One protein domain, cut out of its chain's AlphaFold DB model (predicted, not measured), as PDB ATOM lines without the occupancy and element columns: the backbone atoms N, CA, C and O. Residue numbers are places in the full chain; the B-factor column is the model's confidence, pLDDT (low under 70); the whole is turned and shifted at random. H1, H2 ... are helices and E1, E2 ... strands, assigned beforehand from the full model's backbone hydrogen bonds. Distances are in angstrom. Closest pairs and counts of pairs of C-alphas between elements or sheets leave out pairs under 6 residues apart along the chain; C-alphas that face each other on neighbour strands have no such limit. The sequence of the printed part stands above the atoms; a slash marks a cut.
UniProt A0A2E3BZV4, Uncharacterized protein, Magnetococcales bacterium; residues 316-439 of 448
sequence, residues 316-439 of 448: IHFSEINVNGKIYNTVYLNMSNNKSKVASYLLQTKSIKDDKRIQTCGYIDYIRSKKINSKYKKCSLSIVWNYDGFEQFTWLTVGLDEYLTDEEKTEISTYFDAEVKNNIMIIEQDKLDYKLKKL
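This is residues 316 to 439 of the 448 residues of an uncharacterized protein of Magnetococcales bacterium (UniProt A0A2E3BZV4). A strongly twisted, curled sheet of five strands has helix H1 along one face and helix H3 over the other, near both edge strands E1 and E7. At one end of the longest axis the small hairpin E3 and E4, with H2 next to it, forms an arm, and residues 368 to 373 stick out; the turn between E5 and E6 makes the opposite end. The 124 printed residues have four named helices and seven named strands, in the order E1 E2 H1 E3 E4 H2 E5 E6 H3 E7 H4; the large sheet, E1 E2 E5 E6 E7, is mixed, and the class is mixed, helices and strands. The whole is compact, with a radius of gyration of the C-alphas of 14.7 A and spans of 46 by 32 by 27 A.

E1, residues 317 to 323, begins at C-alpha 317 (112.512, 180.117, 133.571) and is 18.8 A long. E2, residues 326 to 334, is 24.4 A long and bends by 50 degrees at residue 329. H1 is residues 339 to 347, 12.8 A; E3 is 349 to 353, E4 is 356 to 359, and H2 is 360 to 368, 12.5 A. E5, residues 381 to 388, is 22.3 A long, and E6, residues 393 to 400, is 22.2 A. H3, residues 406 to 416, is 15.3 A long. E7, residues 424 to 430, is 19.9 A long, and H4, residues 434 to 437, ends at C-alpha 437 (101.057, 173.283, 139.226).

E1 and E2 are an antiparallel hairpin, with N 319 and O 330 3.0 A apart. E2 and E5 are parallel, with N 383 and O 331 at 2.8 A. E5 and E6 are an antiparallel hairpin, with N 384 and O 397 at 2.9 A, and E6 and E7 are antiparallel, with N 396 and O 427 at 2.9 A. In three layers, helices on both faces of the sheet, H1 is on one face and H3 on the other. H1 lies over E5 and E6 at a height of 7.4 A, along the strands at 26 degrees to E5 on the local plane; the closest C-alphas of H1 and E6 are those of Ala 343 and Gly 399, 5.0 A. The closest C-alphas of H3 and E1 are those of Tyr 415 and Val 323, 6.6 A. H2 only grazes the sheet with residues 361 to 365. H1 and H2 touch only at their ends, Leu 346 and Cys 361 being closest with C-alphas 4.9 A apart; their lines are only just about perpendicular, at 71 degrees. E3 and E4 are an antiparallel hairpin, with N 353 and O 356 at 3.0 A. H4 is not on the large sheet. Every O i to N i+4 pair is within hydrogen-bond range in H2 and H3, and 4 of 5 in H1; H4 is too short for such a pair.

The C-alphas farthest apart are those of Asp 354 and Phe 390, at 48.9 A. The printed part has no cut. The link H2 to E5, 12 residues, is long, and residues 368 to 373 stand free. Mean pLDDT of the printed part is 87.1; residues 370 to 374 and 430 to 439 are under 70.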
ATOM      1  N   ILE A 316     113.725 179.820 128.852       95.00
ATOM      2  CA  ILE A 316     114.132 179.355 130.185       95.00
ATOM      3  C   ILE A 316     113.363 180.116 131.275       95.00
ATOM      4  O   ILE A 316     113.064 181.304 131.124       95.00
ATOM      5  N   HIS A 317     113.074 179.464 132.390       93.50
ATOM      6  CA  HIS A 317     112.512 180.117 133.571       93.50
ATOM      7  C   HIS A 317     113.269 179.709 134.825       93.50
ATOM      8  O   HIS A 317     113.977 178.708 134.833       93.50
ATOM      9  N   PHE A 318     113.145 180.513 135.874       93.62
ATOM     10  CA  PHE A 318     113.836 180.296 137.137       93.62
ATOM     11  C   PHE A 318     112.806 180.137 138.240       93.62
ATOM     12  O   PHE A 318     111.864 180.924 138.312       93.62
ATOM     13  N   SER A 319     113.007 179.140 139.087       93.81
ATOM     14  CA  SER A 319     112.256 178.957 140.323       93.81
ATOM     15  C   SER A 319     113.147 178.263 141.350       93.81
ATOM     16  O   SER A 319     114.287 177.895 141.067       93.81
ATOM     17  N   GLU A 320     112.629 178.087 142.550       93.94
ATOM     18  CA  GLU A 320     113.303 177.427 143.656       93.94
ATOM     19  C   GLU A 320     112.666 176.056 143.903       93.94
ATOM     20  O   GLU A 320     111.449 175.895 143.804       93.94
ATOM     21  N   ILE A 321     113.491 175.059 144.224       91.62
ATOM     22  CA  ILE A 321     113.028 173.757 144.713       91.62
ATOM     23  C   ILE A 321     113.477 173.611 146.156       91.62
ATOM     24  O   ILE A 321     114.642 173.839 146.473       91.62
ATOM     25  N   ASN A 322     112.550 173.214 147.023       92.25
ATOM     26  CA  ASN A 322     112.859 172.824 148.387       92.25
ATOM     27  C   ASN A 322     113.063 171.304 148.438       92.25
ATOM     28  O   ASN A 322     112.108 170.549 148.255       92.25
ATOM     29  N   VAL A 323     114.301 170.881 148.677       90.50
ATOM     30  CA  VAL A 323     114.670 169.488 148.932       90.50
ATOM     31  C   VAL A 323     114.990 169.380 150.419       90.50
ATOM     32  O   VAL A 323     115.948 169.985 150.888       90.50
ATOM     33  N   ASN A 324     114.141 168.671 151.169       88.50
ATOM     34  CA  ASN A 324     114.301 168.393 152.605       88.50
ATOM     35  C   ASN A 324     114.627 169.619 153.490       88.50
ATOM     36  O   ASN A 324     115.350 169.522 154.476       88.50
ATOM     37  N   GLY A 325     114.064 170.787 153.169       89.00
ATOM     38  CA  GLY A 325     114.274 172.039 153.903       89.00
ATOM     39  C   GLY A 325     115.341 172.953 153.294       89.00
ATOM     40  O   GLY A 325     115.411 174.124 153.670       89.00
ATOM     41  N   LYS A 326     116.127 172.468 152.327       93.81
ATOM     42  CA  LYS A 326     117.150 173.243 151.624       93.81
ATOM     43  C   LYS A 326     116.647 173.741 150.274       93.81
ATOM     44  O   LYS A 326     116.059 173.001 149.488       93.81
ATOM     45  N   ILE A 327     116.877 175.025 150.009       94.75
ATOM     46  CA  ILE A 327     116.406 175.706 148.800       94.75
ATOM     47  C   ILE A 327     117.488 175.670 147.719       94.75
ATOM     48  O   ILE A 327     118.606 176.142 147.927       94.75
ATOM     49  N   TYR A 328     117.123 175.164 146.544       94.88
ATOM     50  CA  TYR A 328     117.973 175.085 145.365       94.88
ATOM     51  C   TYR A 328     117.405 175.948 144.232       94.88
ATOM     52  O   TYR A 328     116.326 175.679 143.691       94.88
ATOM     53  N   ASN A 329     118.160 176.974 143.830       96.75
ATOM     54  CA  ASN A 329     117.850 177.763 142.640       96.75
ATOM     55  C   ASN A 329     117.922 176.873 141.400       96.75
ATOM     56  O   ASN A 329     118.946 176.231 141.146       96.75
ATOM     57  N   THR A 330     116.849 176.865 140.621       96.75
ATOM     58  CA  THR A 330     116.660 175.928 139.519       96.75
ATOM     59  C   THR A 330     116.271 176.670 138.247       96.75
ATOM     60  O   THR A 330     115.336 177.472 138.240       96.75
ATOM     61  N   VAL A 331     116.979 176.384 137.153       97.69
ATOM     62  CA  VAL A 331     116.577 176.805 135.808       97.69
ATOM     63  C   VAL A 331     115.769 175.698 135.150       97.69
ATOM     64  O   VAL A 331     116.133 174.533 135.215       97.69
ATOM     65  N   TYR A 332     114.694 176.047 134.471       97.00
ATOM     66  CA  TYR A 332     113.811 175.094 133.826       97.00
ATOM     67  C   TYR A 332     113.656 175.417 132.348       97.00
ATOM     68  O   TYR A 332     113.651 176.585 131.945       97.00
ATOM     69  N   LEU A 333     113.471 174.377 131.542       96.56
ATOM     70  CA  LEU A 333     113.238 174.497 130.112       96.56
ATOM     71  C   LEU A 333     112.324 173.374 129.621       96.56
ATOM     72  O   LEU A 333     112.562 172.212 129.929       96.56
ATOM     73  N   ASN A 334     111.311 173.707 128.822       95.00
ATOM     74  CA  ASN A 334     110.513 172.697 128.131       95.00
ATOM     75  C   ASN A 334     111.138 172.384 126.763       95.00
ATOM     76  O   ASN A 334     111.225 173.274 125.915       95.00
ATOM     77  N   MET A 335     111.579 171.139 126.565       92.88
ATOM     78  CA  MET A 335     111.980 170.605 125.260       92.88
ATOM     79  C   MET A 335     112.099 169.072 125.295       92.88
ATOM     80  O   MET A 335     112.432 168.482 126.319       92.88
ATOM     81  N   SER A 336     111.900 168.417 124.150       87.44
ATOM     82  CA  SER A 336     111.905 166.948 124.047       87.44
ATOM     83  C   SER A 336     113.250 166.329 123.634       87.44
ATOM     84  O   SER A 336     113.536 165.190 124.004       87.44
ATOM     85  N   ASN A 337     114.100 167.066 122.911       87.44
ATOM     86  CA  ASN A 337     115.335 166.548 122.305       87.44
ATOM     87  C   ASN A 337     116.598 167.010 123.044       87.44
ATOM     88  O   ASN A 337     116.630 168.097 123.604       87.44
ATOM     89  N   ASN A 338     117.676 166.215 123.013       92.94
ATOM     90  CA  ASN A 338     118.986 166.571 123.593       92.94
ATOM     91  C   ASN A 338     118.961 167.003 125.081       92.94
ATOM     92  O   ASN A 338     119.891 167.664 125.547       92.94
ATOM     93  N   LYS A 339     117.939 166.587 125.843       94.25
ATOM     94  CA  LYS A 339     117.626 167.084 127.197       94.25
ATOM     95  C   LYS A 339     118.823 167.081 128.146       94.25
ATOM     96  O   LYS A 339     119.163 168.123 128.690       94.25
ATOM     97  N   SER A 340     119.546 165.964 128.259       95.31
ATOM     98  CA  SER A 340     120.710 165.860 129.161       95.31
ATOM     99  C   SER A 340     121.846 166.818 128.785       95.31
ATOM    100  O   SER A 340     122.567 167.312 129.650       95.31
ATOM    101  N   LYS A 341     122.013 167.095 127.486       96.75
ATOM    102  CA  LYS A 341     123.099 167.933 126.962       96.75
ATOM    103  C   LYS A 341     122.765 169.396 127.234       96.75
ATOM    104  O   LYS A 341     123.620 170.145 127.688       96.75
ATOM    105  N   VAL A 342     121.500 169.772 127.040       97.75
ATOM    106  CA  VAL A 342     121.002 171.114 127.360       97.75
ATOM    107  C   VAL A 342     120.953 171.357 128.870       97.75
ATOM    108  O   VAL A 342     121.382 172.418 129.310       97.75
ATOM    109  N   ALA A 343     120.528 170.376 129.672       97.81
ATOM    110  CA  ALA A 343     120.540 170.461 131.134       97.81
ATOM    111  C   ALA A 343     121.956 170.765 131.658       97.81
ATOM    112  O   ALA A 343     122.148 171.718 132.415       97.81
ATOM    113  N   SER A 344     122.960 170.027 131.172       97.69
ATOM    114  CA  SER A 344     124.368 170.283 131.509       97.69
ATOM    115  C   SER A 344     124.832 171.661 131.021       97.69
ATOM    116  O   SER A 344     125.442 172.420 131.769       97.69
ATOM    117  N   TYR A 345     124.513 172.018 129.772       98.19
ATOM    118  CA  TYR A 345     124.925 173.286 129.162       98.19
ATOM    119  C   TYR A 345     124.375 174.517 129.892       98.19
ATOM    120  O   TYR A 345     125.091 175.507 130.034       98.19
ATOM    121  N   LEU A 346     123.138 174.460 130.397       98.38
ATOM    122  CA  LEU A 346     122.535 175.552 131.166       98.38
ATOM    123  C   LEU A 346     123.323 175.874 132.446       98.38
ATOM    124  O   LEU A 346     123.437 177.048 132.796       98.38
ATOM    125  N   LEU A 347     123.890 174.862 133.107       98.25
ATOM    126  CA  LEU A 347     124.695 175.028 134.325       98.25
ATOM    127  C   LEU A 347     126.185 175.233 134.039       98.25
ATOM    128  O   LEU A 347     126.928 175.625 134.933       98.25
ATOM    129  N   GLN A 348     126.630 174.995 132.805       97.00
ATOM    130  CA  GLN A 348     128.028 175.131 132.410       97.00
ATOM    131  C   GLN A 348     128.552 176.550 132.670       97.00
ATOM    132  O   GLN A 348     127.850 177.549 132.488       97.00
ATOM    133  N   THR A 349     129.830 176.646 133.044       95.19
ATOM    134  CA  THR A 349     130.559 177.920 133.050       95.19
ATOM    135  C   THR A 349     130.646 178.473 131.627       95.19
ATOM    136  O   THR A 349     131.325 177.888 130.780       95.19
ATOM    137  N   LYS A 350     129.996 179.610 131.373       93.81
ATOM    138  CA  LYS A 350     130.061 180.325 130.092       93.81
ATOM    139  C   LYS A 350     131.323 181.179 129.992       93.81
ATOM    140  O   LYS A 350     132.013 181.165 128.972       93.81
ATOM    141  N   SER A 351     131.610 181.919 131.058       92.62
ATOM    142  CA  SER A 351     132.742 182.841 131.161       92.62
ATOM    143  C   SER A 351     133.137 183.075 132.624       92.62
ATOM    144  O   SER A 351     132.403 182.732 133.557       92.62
ATOM    145  N   ILE A 352     134.328 183.642 132.818       90.44
ATOM    146  CA  ILE A 352     134.838 184.101 134.113       90.44
ATOM    147  C   ILE A 352     135.106 185.602 133.985       90.44
ATOM    148  O   ILE A 352     135.785 186.021 133.046       90.44
ATOM    149  N   LYS A 353     134.567 186.396 134.913       84.25
ATOM    150  CA  LYS A 353     134.739 187.855 134.975       84.25
ATOM    151  C   LYS A 353     135.014 188.263 136.418       84.25
ATOM    152  O   LYS A 353     134.242 187.888 137.296       84.25
ATOM    153  N   ASP A 354     136.100 188.995 136.664       85.19
ATOM    154  CA  ASP A 354     136.536 189.410 138.010       85.19
ATOM    155  C   ASP A 354     136.581 188.235 139.010       85.19
ATOM    156  O   ASP A 354     135.985 188.296 140.088       85.19
ATOM    157  N   ASP A 355     137.191 187.118 138.592       85.50
ATOM    158  CA  ASP A 355     137.268 185.842 139.326       85.50
ATOM    159  C   ASP A 355     135.908 185.216 139.699       85.50
ATOM    160  O   ASP A 355     135.819 184.294 140.511       85.50
ATOM    161  N   LYS A 356     134.816 185.678 139.077       88.88
ATOM    162  CA  LYS A 356     133.470 185.133 139.269       88.88
ATOM    163  C   LYS A 356     133.049 184.298 138.072       88.88
ATOM    164  O   LYS A 356     133.017 184.765 136.934       88.88
ATOM    165  N   ARG A 357     132.647 183.064 138.368       92.12
ATOM    166  CA  ARG A 357     131.988 182.146 137.436       92.12
ATOM    167  C   ARG A 357     130.624 182.695 137.016       92.12
ATOM    168  O   ARG A 357     129.782 182.979 137.872       92.12
ATOM    169  N   ILE A 358     130.396 182.773 135.708       93.94
ATOM    170  CA  ILE A 358     129.100 183.081 135.106       93.94
ATOM    171  C   ILE A 358     128.584 181.806 134.433       93.94
ATOM    172  O   ILE A 358     129.210 181.287 133.508       93.94
ATOM    173  N   GLN A 359     127.449 181.290 134.908       96.00
ATOM    174  CA  GLN A 359     126.771 180.147 134.290       96.00
ATOM    175  C   GLN A 359     125.991 180.587 133.047       96.00
ATOM    176  O   GLN A 359     125.477 181.709 132.995       96.00
ATOM    177  N   THR A 360     125.841 179.688 132.075       97.44
ATOM    178  CA  THR A 360     125.065 179.926 130.850       97.44
ATOM    179  C   THR A 360     123.653 180.432 131.142       97.44
ATOM    180  O   THR A 360     123.246 181.455 130.592       97.44
ATOM    181  N   CYS A 361     122.905 179.772 132.033       97.12
ATOM    182  CA  CYS A 361     121.547 180.190 132.384       97.12
ATOM    183  C   CYS A 361     121.517 181.598 132.992       97.12
ATOM    184  O   CYS A 361     120.700 182.426 132.591       97.12
ATOM    185  N   GLY A 362     122.444 181.895 133.906       95.00
ATOM    186  CA  GLY A 362     122.559 183.205 134.546       95.00
ATOM    187  C   GLY A 362     122.875 184.318 133.552       95.00
ATOM    188  O   GLY A 362     122.340 185.420 133.667       95.00
ATOM    189  N   TYR A 363     123.702 184.030 132.545       94.62
ATOM    190  CA  TYR A 363     123.991 184.968 131.466       94.62
ATOM    191  C   TYR A 363     122.776 185.211 130.555       94.62
ATOM    192  O   TYR A 363     122.472 186.359 130.239       94.62
ATOM    193  N   ILE A 364     122.041 184.161 130.174       95.31
ATOM    194  CA  ILE A 364     120.823 184.297 129.354       95.31
ATOM    195  C   ILE A 364     119.778 185.165 130.073       95.31
ATOM    196  O   ILE A 364     119.201 186.064 129.461       95.31
ATOM    197  N   ASP A 365     119.563 184.944 131.373       93.12
ATOM    198  CA  ASP A 365     118.674 185.771 132.205       93.12
ATOM    199  C   ASP A 365     119.122 187.237 132.247       93.12
ATOM    200  O   ASP A 365     118.319 188.147 132.020       93.12
ATOM    201  N   TYR A 366     120.424 187.468 132.450       91.12
ATOM    202  CA  TYR A 366     121.011 188.805 132.461       91.12
ATOM    203  C   TYR A 366     120.734 189.562 131.154       91.12
ATOM    204  O   TYR A 366     120.210 190.679 131.197       91.12
ATOM    205  N   ILE A 367     120.994 188.941 129.999       90.56
ATOM    206  CA  ILE A 367     120.740 189.553 128.688       90.56
ATOM    207  C   ILE A 367     119.242 189.827 128.476       90.56
ATOM    208  O   ILE A 367     118.882 190.913 128.015       90.56
ATOM    209  N   ARG A 368     118.352 188.903 128.869       88.00
ATOM    210  CA  ARG A 368     116.888 189.091 128.779       88.00
ATOM    211  C   ARG A 368     116.381 190.259 129.621       88.00
ATOM    212  O   ARG A 368     115.494 190.984 129.180       88.00
ATOM    213  N   SER A 369     116.954 190.455 130.808       82.56
ATOM    214  CA  SER A 369     116.543 191.495 131.763       82.56
ATOM    215  C   SER A 369     116.971 192.927 131.386       82.56
ATOM    216  O   SER A 369     116.631 193.865 132.103       82.56
ATOM    217  N   LYS A 370     117.694 193.121 130.268       69.25
ATOM    218  CA  LYS A 370     118.119 194.434 129.731       69.25
ATOM    219  C   LYS A 370     118.786 195.375 130.760       69.25
ATOM    220  O   LYS A 370     118.472 196.559 130.820       69.25
ATOM    221  N   LYS A 371     119.778 194.871 131.506       61.25
ATOM    222  CA  LYS A 371     120.786 195.671 132.243       61.25
ATOM    223  C   LYS A 371     120.243 196.782 133.170       61.25
ATOM    224  O   LYS A 371     120.769 197.892 133.160       61.25
ATOM    225  N   ILE A 372     119.288 196.483 134.050       46.25
ATOM    226  CA  ILE A 372     119.039 197.330 135.233       46.25
ATOM    227  C   ILE A 372     119.420 196.529 136.482       46.25
ATOM    228  O   ILE A 372     118.635 195.735 136.985       46.25
ATOM    229  N   ASN A 373     120.662 196.703 136.951       50.69
ATOM    230  CA  ASN A 373     121.175 196.213 138.243       50.69
ATOM    231  C   ASN A 373     120.999 194.710 138.574       50.69
ATOM    232  O   ASN A 373     121.099 194.328 139.742       50.69
ATOM    233  N   SER A 374     120.788 193.827 137.592       59.72
ATOM    234  CA  SER A 374     120.654 192.388 137.845       59.72
ATOM    235  C   SER A 374     122.024 191.711 138.012       59.72
ATOM    236  O   SER A 374     122.894 191.771 137.142       59.72
ATOM    237  N   LYS A 375     122.236 191.056 139.161       80.88
ATOM    238  CA  LYS A 375     123.343 190.105 139.356       80.88
ATOM    239  C   LYS A 375     123.065 188.851 138.519       80.88
ATOM    240  O   LYS A 375     121.910 188.447 138.407       80.88
ATOM    241  N   TYR A 376     124.104 188.199 137.993       87.12
ATOM    242  CA  TYR A 376     123.949 186.897 137.332       87.12
ATOM    243  C   TYR A 376     123.312 185.890 138.298       87.12
ATOM    244  O   TYR A 376     123.872 185.618 139.365       87.12
ATOM    245  N   LYS A 377     122.148 185.339 137.929       90.88
ATOM    246  CA  LYS A 377     121.513 184.261 138.695       90.88
ATOM    247  C   LYS A 377     122.416 183.034 138.703       90.88
ATOM    248  O   LYS A 377     122.979 182.669 137.672       90.88
ATOM    249  N   LYS A 378     122.525 182.395 139.865       94.12
ATOM    250  CA  LYS A 378     123.223 181.120 140.028       94.12
ATOM    251  C   LYS A 378     122.202 180.022 140.254       94.12
ATOM    252  O   LYS A 378     121.304 180.201 141.071       94.12
ATOM    253  N   CYS A 379     122.340 178.923 139.531       96.94
ATOM    254  CA  CYS A 379     121.483 177.753 139.664       96.94
ATOM    255  C   CYS A 379     122.308 176.560 140.125       96.94
ATOM    256  O   CYS A 379     123.404 176.325 139.620       96.94
ATOM    257  N   SER A 380     121.754 175.815 141.069       97.75
ATOM    258  CA  SER A 380     122.281 174.522 141.497       97.75
ATOM    259  C   SER A 380     121.746 173.395 140.619       97.75
ATOM    260  O   SER A 380     122.410 172.376 140.457       97.75
ATOM    261  N   LEU A 381     120.551 173.591 140.052       98.06
ATOM    262  CA  LEU A 381     119.836 172.591 139.272       98.06
ATOM    263  C   LEU A 381     119.377 173.161 137.931       98.06
ATOM    264  O   LEU A 381     119.032 174.341 137.818       98.06
ATOM    265  N   SER A 382     119.317 172.302 136.924       98.19
ATOM    266  CA  SER A 382     118.594 172.555 135.682       98.19
ATOM    267  C   SER A 382     117.570 171.453 135.459       98.19
ATOM    268  O   SER A 382     117.882 170.289 135.652       98.19
ATOM    269  N   ILE A 383     116.345 171.782 135.059       96.94
ATOM    270  CA  ILE A 383     115.298 170.796 134.778       96.94
ATOM    271  C   ILE A 383     114.798 171.005 133.360       96.94
ATOM    272  O   ILE A 383     114.071 171.953 133.055       96.94
ATOM    273  N   VAL A 384     115.197 170.092 132.480       96.62
ATOM    274  CA  VAL A 384     114.694 170.034 131.113       96.62
ATOM    275  C   VAL A 384     113.570 169.013 131.057       96.62
ATOM    276  O   VAL A 384     113.814 167.828 131.278       96.62
ATOM    277  N   TRP A 385     112.350 169.461 130.778       93.75
ATOM    278  CA  TRP A 385     111.159 168.621 130.860       93.75
ATOM    279  C   TRP A 385     110.379 168.555 129.551       93.75
ATOM    280  O   TRP A 385     110.439 169.464 128.722       93.75
ATOM    281  N   ASN A 386     109.611 167.481 129.381       91.81
ATOM    282  CA  ASN A 386     108.575 167.385 128.360       91.81
ATOM    283  C   ASN A 386     107.442 166.476 128.844       91.81
ATOM    284  O   ASN A 386     107.691 165.485 129.524       91.81
ATOM    285  N   TYR A 387     106.209 166.803 128.470       86.56
ATOM    286  CA  TYR A 387     105.053 165.940 128.699       86.56
ATOM    287  C   TYR A 387     104.876 164.993 127.512       86.56
ATOM    288  O   TYR A 387     104.990 165.424 126.361       86.56
ATOM    289  N   ASP A 388     104.627 163.720 127.791       82.25
ATOM    290  CA  ASP A 388     104.225 162.734 126.799       82.25
ATOM    291  C   ASP A 388     102.715 162.541 126.887       82.25
ATOM    292  O   ASP A 388     102.181 162.015 127.861       82.25
ATOM    293  N   GLY A 389     102.011 163.031 125.868       79.31
ATOM    294  CA  GLY A 389     100.556 162.955 125.829       79.31
ATOM    295  C   GLY A 389     100.015 161.553 125.565       79.31
ATOM    296  O   GLY A 389      98.836 161.331 125.830       79.31
ATOM    297  N   PHE A 390     100.836 160.636 125.045       81.25
ATOM    298  CA  PHE A 390     100.413 159.274 124.740       81.25
ATOM    299  C   PHE A 390     100.415 158.420 126.007       81.25
ATOM    300  O   PHE A 390      99.377 157.884 126.392       81.25
ATOM    301  N   GLU A 391     101.551 158.385 126.698       80.94
ATOM    302  CA  GLU A 391     101.724 157.609 127.934       80.94
ATOM    303  C   GLU A 391     101.235 158.361 129.190       80.94
ATOM    304  O   GLU A 391     101.102 157.787 130.265       80.94
ATOM    305  N   GLN A 392     100.922 159.656 129.061       82.44
ATOM    306  CA  GLN A 392     100.464 160.536 130.143       82.44
ATOM    307  C   GLN A 392     101.462 160.720 131.299       82.44
ATOM    308  O   GLN A 392     101.048 160.991 132.430       82.44
ATOM    309  N   PHE A 393     102.767 160.653 131.034       82.44
ATOM    310  CA  PHE A 393     103.810 160.997 132.006       82.44
ATOM    311  C   PHE A 393     104.541 162.295 131.642       82.44
ATOM    312  O   PHE A 393     104.526 162.776 130.502       82.44
ATOM    313  N   THR A 394     105.249 162.855 132.618       85.56
ATOM    314  CA  THR A 394     106.231 163.920 132.402       85.56
ATOM    315  C   THR A 394     107.641 163.358 132.542       85.56
ATOM    316  O   THR A 394     108.012 162.841 133.592       85.56
ATOM    317  N   TRP A 395     108.461 163.530 131.504       88.69
ATOM    318  CA  TRP A 395     109.901 163.299 131.591       88.69
ATOM    319  C   TRP A 395     110.580 164.518 132.200       88.69
ATOM    320  O   TRP A 395     110.445 165.625 131.670       88.69
ATOM    321  N   LEU A 396     111.389 164.308 133.236       93.00
ATOM    322  CA  LEU A 396     112.292 165.316 133.786       93.00
ATOM    323  C   LEU A 396     113.736 164.863 133.573       93.00
ATOM    324  O   LEU A 396     114.129 163.762 133.945       93.00
ATOM    325  N   THR A 397     114.552 165.718 132.971       95.94
ATOM    326  CA  THR A 397     116.006 165.563 132.955       95.94
ATOM    327  C   THR A 397     116.613 166.623 133.854       95.94
ATOM    328  O   THR A 397     116.598 167.806 133.508       95.94
ATOM    329  N   VAL A 398     117.130 166.199 135.004       96.75
ATOM    330  CA  VAL A 398     117.674 167.093 136.027       96.75
ATOM    331  C   VAL A 398     119.193 167.120 135.909       96.75
ATOM    332  O   VAL A 398     119.839 166.089 136.059       96.75
ATOM    333  N   GLY A 399     119.767 168.282 135.617       97.50
ATOM    334  CA  GLY A 399     121.199 168.526 135.711       97.50
ATOM    335  C   GLY A 399     121.581 169.072 137.079       97.50
ATOM    336  O   GLY A 399     120.856 169.884 137.651       97.50
ATOM    337  N   LEU A 400     122.733 168.632 137.578       97.94
ATOM    338  CA  LEU A 400     123.330 169.054 138.841       97.94
ATOM    339  C   LEU A 400     124.565 169.908 138.553       97.94
ATOM    340  O   LEU A 400     125.394 169.547 137.714       97.94
ATOM    341  N   ASP A 401     124.699 171.038 139.242       97.50
ATOM    342  CA  ASP A 401     125.888 171.870 139.093       97.50
ATOM    343  C   ASP A 401     127.129 171.121 139.595       97.50
ATOM    344  O   ASP A 401     127.099 170.441 140.622       97.50
ATOM    345  N   GLU A 402     128.240 171.244 138.868       94.75
ATOM    346  CA  GLU A 402     129.474 170.508 139.169       94.75
ATOM    347  C   GLU A 402     130.059 170.849 140.552       94.75
ATOM    348  O   GLU A 402     130.773 170.025 141.119       94.75
ATOM    349  N   TYR A 403     129.712 172.019 141.106       94.38
ATOM    350  CA  TYR A 403     130.167 172.497 142.413       94.38
ATOM    351  C   TYR A 403     129.264 172.078 143.583       94.38
ATOM    352  O   TYR A 403     129.544 172.469 144.715       94.38
ATOM    353  N   LEU A 404     128.196 171.308 143.345       96.06
ATOM    354  CA  LEU A 404     127.467 170.658 144.435       96.06
ATOM    355  C   LEU A 404     128.356 169.603 145.104       96.06
ATOM    356  O   LEU A 404     129.055 168.843 144.428       96.06
ATOM    357  N   THR A 405     128.301 169.550 146.429       96.25
ATOM    358  CA  THR A 405     128.953 168.518 147.241       96.25
ATOM    359  C   THR A 405     128.329 167.145 146.986       96.25
ATOM    360  O   THR A 405     127.176 167.038 146.563       96.25
ATOM    361  N   ASP A 406     129.072 166.074 147.264       95.38
ATOM    362  CA  ASP A 406     128.555 164.708 147.099       95.38
ATOM    363  C   ASP A 406     127.364 164.425 148.032       95.38
ATOM    364  O   ASP A 406     126.440 163.703 147.652       95.38
ATOM    365  N   GLU A 407     127.336 165.049 149.213       94.88
ATOM    366  CA  GLU A 407     126.200 165.004 150.139       94.88
ATOM    367  C   GLU A 407     124.952 165.649 149.520       94.88
ATOM    368  O   GLU A 407     123.902 165.015 149.469       94.88
ATOM    369  N   GLU A 408     125.076 166.857 148.957       95.44
ATOM    370  CA  GLU A 408     123.969 167.525 148.258       95.44
ATOM    371  C   GLU A 408     123.468 166.700 147.073       95.44
ATOM    372  O   GLU A 408     122.262 166.540 146.892       95.44
ATOM    373  N   LYS A 409     124.378 166.143 146.263       95.25
ATOM    374  CA  LYS A 409     124.001 165.288 145.129       95.25
ATOM    375  C   LYS A 409     123.247 164.045 145.599       95.25
ATOM    376  O   LYS A 409     122.245 163.690 144.983       95.25
ATOM    377  N   THR A 410     123.686 163.426 146.695       94.00
ATOM    378  CA  THR A 410     123.025 162.256 147.294       94.00
ATOM    379  C   THR A 410     121.634 162.617 147.814       94.00
ATOM    380  O   THR A 410     120.661 161.924 147.511       94.00
ATOM    381  N   GLU A 411     121.507 163.736 148.525       93.94
ATOM    382  CA  GLU A 411     120.232 164.248 149.037       93.94
ATOM    383  C   GLU A 411     119.233 164.517 147.901       93.94
ATOM    384  O   GLU A 411     118.094 164.048 147.937       93.94
ATOM    385  N   ILE A 412     119.683 165.217 146.857       93.25
ATOM    386  CA  ILE A 412     118.884 165.524 145.670       93.25
ATOM    387  C   ILE A 412     118.473 164.235 144.943       93.25
ATOM    388  O   ILE A 412     117.309 164.090 144.572       93.25
ATOM    389  N   SER A 413     119.398 163.287 144.769       91.56
ATOM    390  CA  SER A 413     119.117 162.000 144.119       91.56
ATOM    391  C   SER A 413     118.072 161.176 144.871       91.56
ATOM    392  O   SER A 413     117.160 160.628 144.261       91.56
ATOM    393  N   THR A 414     118.140 161.188 146.206       91.69
ATOM    394  CA  THR A 414     117.173 160.514 147.079       91.69
ATOM    395  C   THR A 414     115.801 161.177 146.988       91.69
ATOM    396  O   THR A 414     114.786 160.495 146.925       91.69
ATOM    397  N   TYR A 415     115.754 162.513 146.945       89.25
ATOM    398  CA  TYR A 415     114.503 163.263 146.823       89.25
ATOM    399  C   TYR A 415     113.758 162.976 145.515       89.25
ATOM    400  O   TYR A 415     112.529 162.918 145.506       89.25
ATOM    401  N   PHE A 416     114.497 162.818 144.417       87.88
ATOM    402  CA  PHE A 416     113.930 162.505 143.107       87.88
ATOM    403  C   PHE A 416     113.767 161.006 142.839       87.88
ATOM    404  O   PHE A 416     113.235 160.665 141.787       87.88
ATOM    405  N   ASP A 417     114.214 160.146 143.760       90.06
ATOM    406  CA  ASP A 417     114.265 158.689 143.592       90.06
ATOM    407  C   ASP A 417     114.911 158.278 142.253       90.06
ATOM    408  O   ASP A 417     114.353 157.526 141.454       90.06
ATOM    409  N   ALA A 418     116.079 158.858 141.956       89.44
ATOM    410  CA  ALA A 418     116.758 158.670 140.677       89.44
ATOM    411  C   ALA A 418     118.282 158.623 140.819       89.44
ATOM    412  O   ALA A 418     118.886 159.375 141.581       89.44
ATOM    413  N   GLU A 419     118.926 157.769 140.023       87.25
ATOM    414  CA  GLU A 419     120.385 157.651 139.999       87.25
ATOM    415  C   GLU A 419     121.039 158.839 139.272       87.25
ATOM    416  O   GLU A 419     120.612 159.258 138.190       87.25
ATOM    417  N   VAL A 420     122.132 159.354 139.843       89.31
ATOM    418  CA  VAL A 420     122.954 160.400 139.223       89.31
ATOM    419  C   VAL A 420     124.022 159.767 138.340       89.31
ATOM    420  O   VAL A 420     124.949 159.122 138.824       89.31
ATOM    421  N   LYS A 421     123.979 160.058 137.039       89.38
ATOM    422  CA  LYS A 421     125.022 159.673 136.083       89.38
ATOM    423  C   LYS A 421     125.554 160.897 135.353       89.38
ATOM    424  O   LYS A 421     124.822 161.561 134.627       89.38
ATOM    425  N   ASN A 422     126.849 161.186 135.512       89.00
ATOM    426  CA  ASN A 422     127.503 162.373 134.937       89.00
ATOM    427  C   ASN A 422     126.782 163.686 135.298       89.00
ATOM    428  O   ASN A 422     126.529 164.512 134.424       89.00
ATOM    429  N   ASN A 423     126.422 163.855 136.578       91.94
ATOM    430  CA  ASN A 423     125.637 164.990 137.083       91.94
ATOM    431  C   ASN A 423     124.255 165.156 136.413       91.94
ATOM    432  O   ASN A 423     123.701 166.251 136.420       91.94
ATOM    433  N   ILE A 424     123.692 164.093 135.831       92.50
ATOM    434  CA  ILE A 424     122.346 164.077 135.250       92.50
ATOM    435  C   ILE A 424     121.507 162.985 135.916       92.50
ATOM    436  O   ILE A 424     121.995 161.877 136.122       92.50
ATOM    437  N   MET A 425     120.234 163.281 136.166       92.94
ATOM    438  CA  MET A 425     119.191 162.309 136.507       92.94
ATOM    439  C   MET A 425     118.092 162.343 135.442       92.94
ATOM    440  O   MET A 425     117.809 163.396 134.857       92.94
ATOM    441  N   ILE A 426     117.470 161.196 135.191       89.25
ATOM    442  CA  ILE A 426     116.304 161.065 134.315       89.25
ATOM    443  C   ILE A 426     115.183 160.487 135.163       89.25
ATOM    444  O   ILE A 426     115.365 159.443 135.778       89.25
ATOM    445  N   ILE A 427     114.057 161.188 135.202       87.69
ATOM    446  CA  ILE A 427     112.918 160.858 136.052       87.69
ATOM    447  C   ILE A 427     111.690 160.757 135.160       87.69
ATOM    448  O   ILE A 427     111.456 161.618 134.303       87.69
ATOM    449  N   GLU A 428     110.921 159.706 135.388       83.69
ATOM    450  CA  GLU A 428     109.588 159.514 134.842       83.69
ATOM    451  C   GLU A 428     108.581 159.794 135.953       83.69
ATOM    452  O   GLU A 428     108.732 159.307 137.073       83.69
ATOM    453  N   GLN A 429     107.586 160.630 135.667       78.12
ATOM    454  CA  GLN A 429     106.579 160.995 136.650       78.12
ATOM    455  C   GLN A 429     105.170 160.804 136.088       78.12
ATOM    456  O   GLN A 429     104.804 161.443 135.099       78.12
ATOM    457  N   ASP A 430     104.381 159.954 136.751       65.25
ATOM    458  CA  ASP A 430     102.991 159.666 136.395       65.25
ATOM    459  C   ASP A 430     102.112 160.918 136.494       65.25
ATOM    460  O   ASP A 430     101.953 161.501 137.573       65.25
ATOM    461  N   LYS A 431     101.457 161.272 135.379       56.09
ATOM    462  CA  LYS A 431     100.579 162.444 135.222       56.09
ATOM    463  C   LYS A 431     101.306 163.776 135.451       56.09
ATOM    464  O   LYS A 431     102.379 163.869 136.037       56.09
ATOM    465  N   LEU A 432     100.699 164.864 134.968       49.75
ATOM    466  CA  LEU A 432     101.197 166.220 135.204       49.75
ATOM    467  C   LEU A 432     101.133 166.511 136.719       49.75
ATOM    468  O   LEU A 432     100.064 166.858 137.231       49.75
ATOM    469  N   ASP A 433     102.238 166.304 137.440       44.84
ATOM    470  CA  ASP A 433     102.260 166.375 138.902       44.84
ATOM    471  C   ASP A 433     101.663 167.703 139.395       44.84
ATOM    472  O   ASP A 433     102.042 168.806 138.987       44.84
ATOM    473  N   TYR A 434     100.708 167.599 140.316       40.53
ATOM    474  CA  TYR A 434     100.084 168.735 140.984       40.53
ATOM    475  C   TYR A 434     101.107 169.599 141.753       40.53
ATOM    476  O   TYR A 434     100.822 170.767 142.029       40.53
ATOM    477  N   LYS A 435     102.317 169.092 142.054       42.03
ATOM    478  CA  LYS A 435     103.430 169.910 142.572       42.03
ATOM    479  C   LYS A 435     104.036 170.852 141.520       42.03
ATOM    480  O   LYS A 435     104.391 171.974 141.876       42.03
ATOM    481  N   LEU A 436     104.050 170.491 140.231       42.88
ATOM    482  CA  LEU A 436     104.444 171.394 139.132       42.88
ATOM    483  C   LEU A 436     103.389 172.488 138.876       42.88
ATOM    484  O   LEU A 436     103.738 173.599 138.479       42.88
ATOM    485  N   LYS A 437     102.108 172.240 139.205       40.78
ATOM    486  CA  LYS A 437     101.057 173.283 139.226       40.78
ATOM    487  C   LYS A 437     101.296 174.370 140.284       40.78
ATOM    488  O   LYS A 437     100.866 175.498 140.068       40.78
ATOM    489  N   LYS A 438     101.972 174.066 141.403       38.91
ATOM    490  CA  LYS A 438     102.353 175.067 142.425       38.91
ATOM    491  C   LYS A 438     103.547 175.936 142.014       38.91
ATOM    492  O   LYS A 438     103.741 176.986 142.612       38.91
ATOM    493  N   LEU A 439     104.312 175.523 141.002       42.72
ATOM    494  CA  LEU A 439     105.453 176.273 140.467       42.72
ATOM    495  C   LEU A 439     105.056 177.273 139.354       42.72
ATOM    496  O   LEU A 439     105.936 177.852 138.727       42.72
TER     497      LEU A 439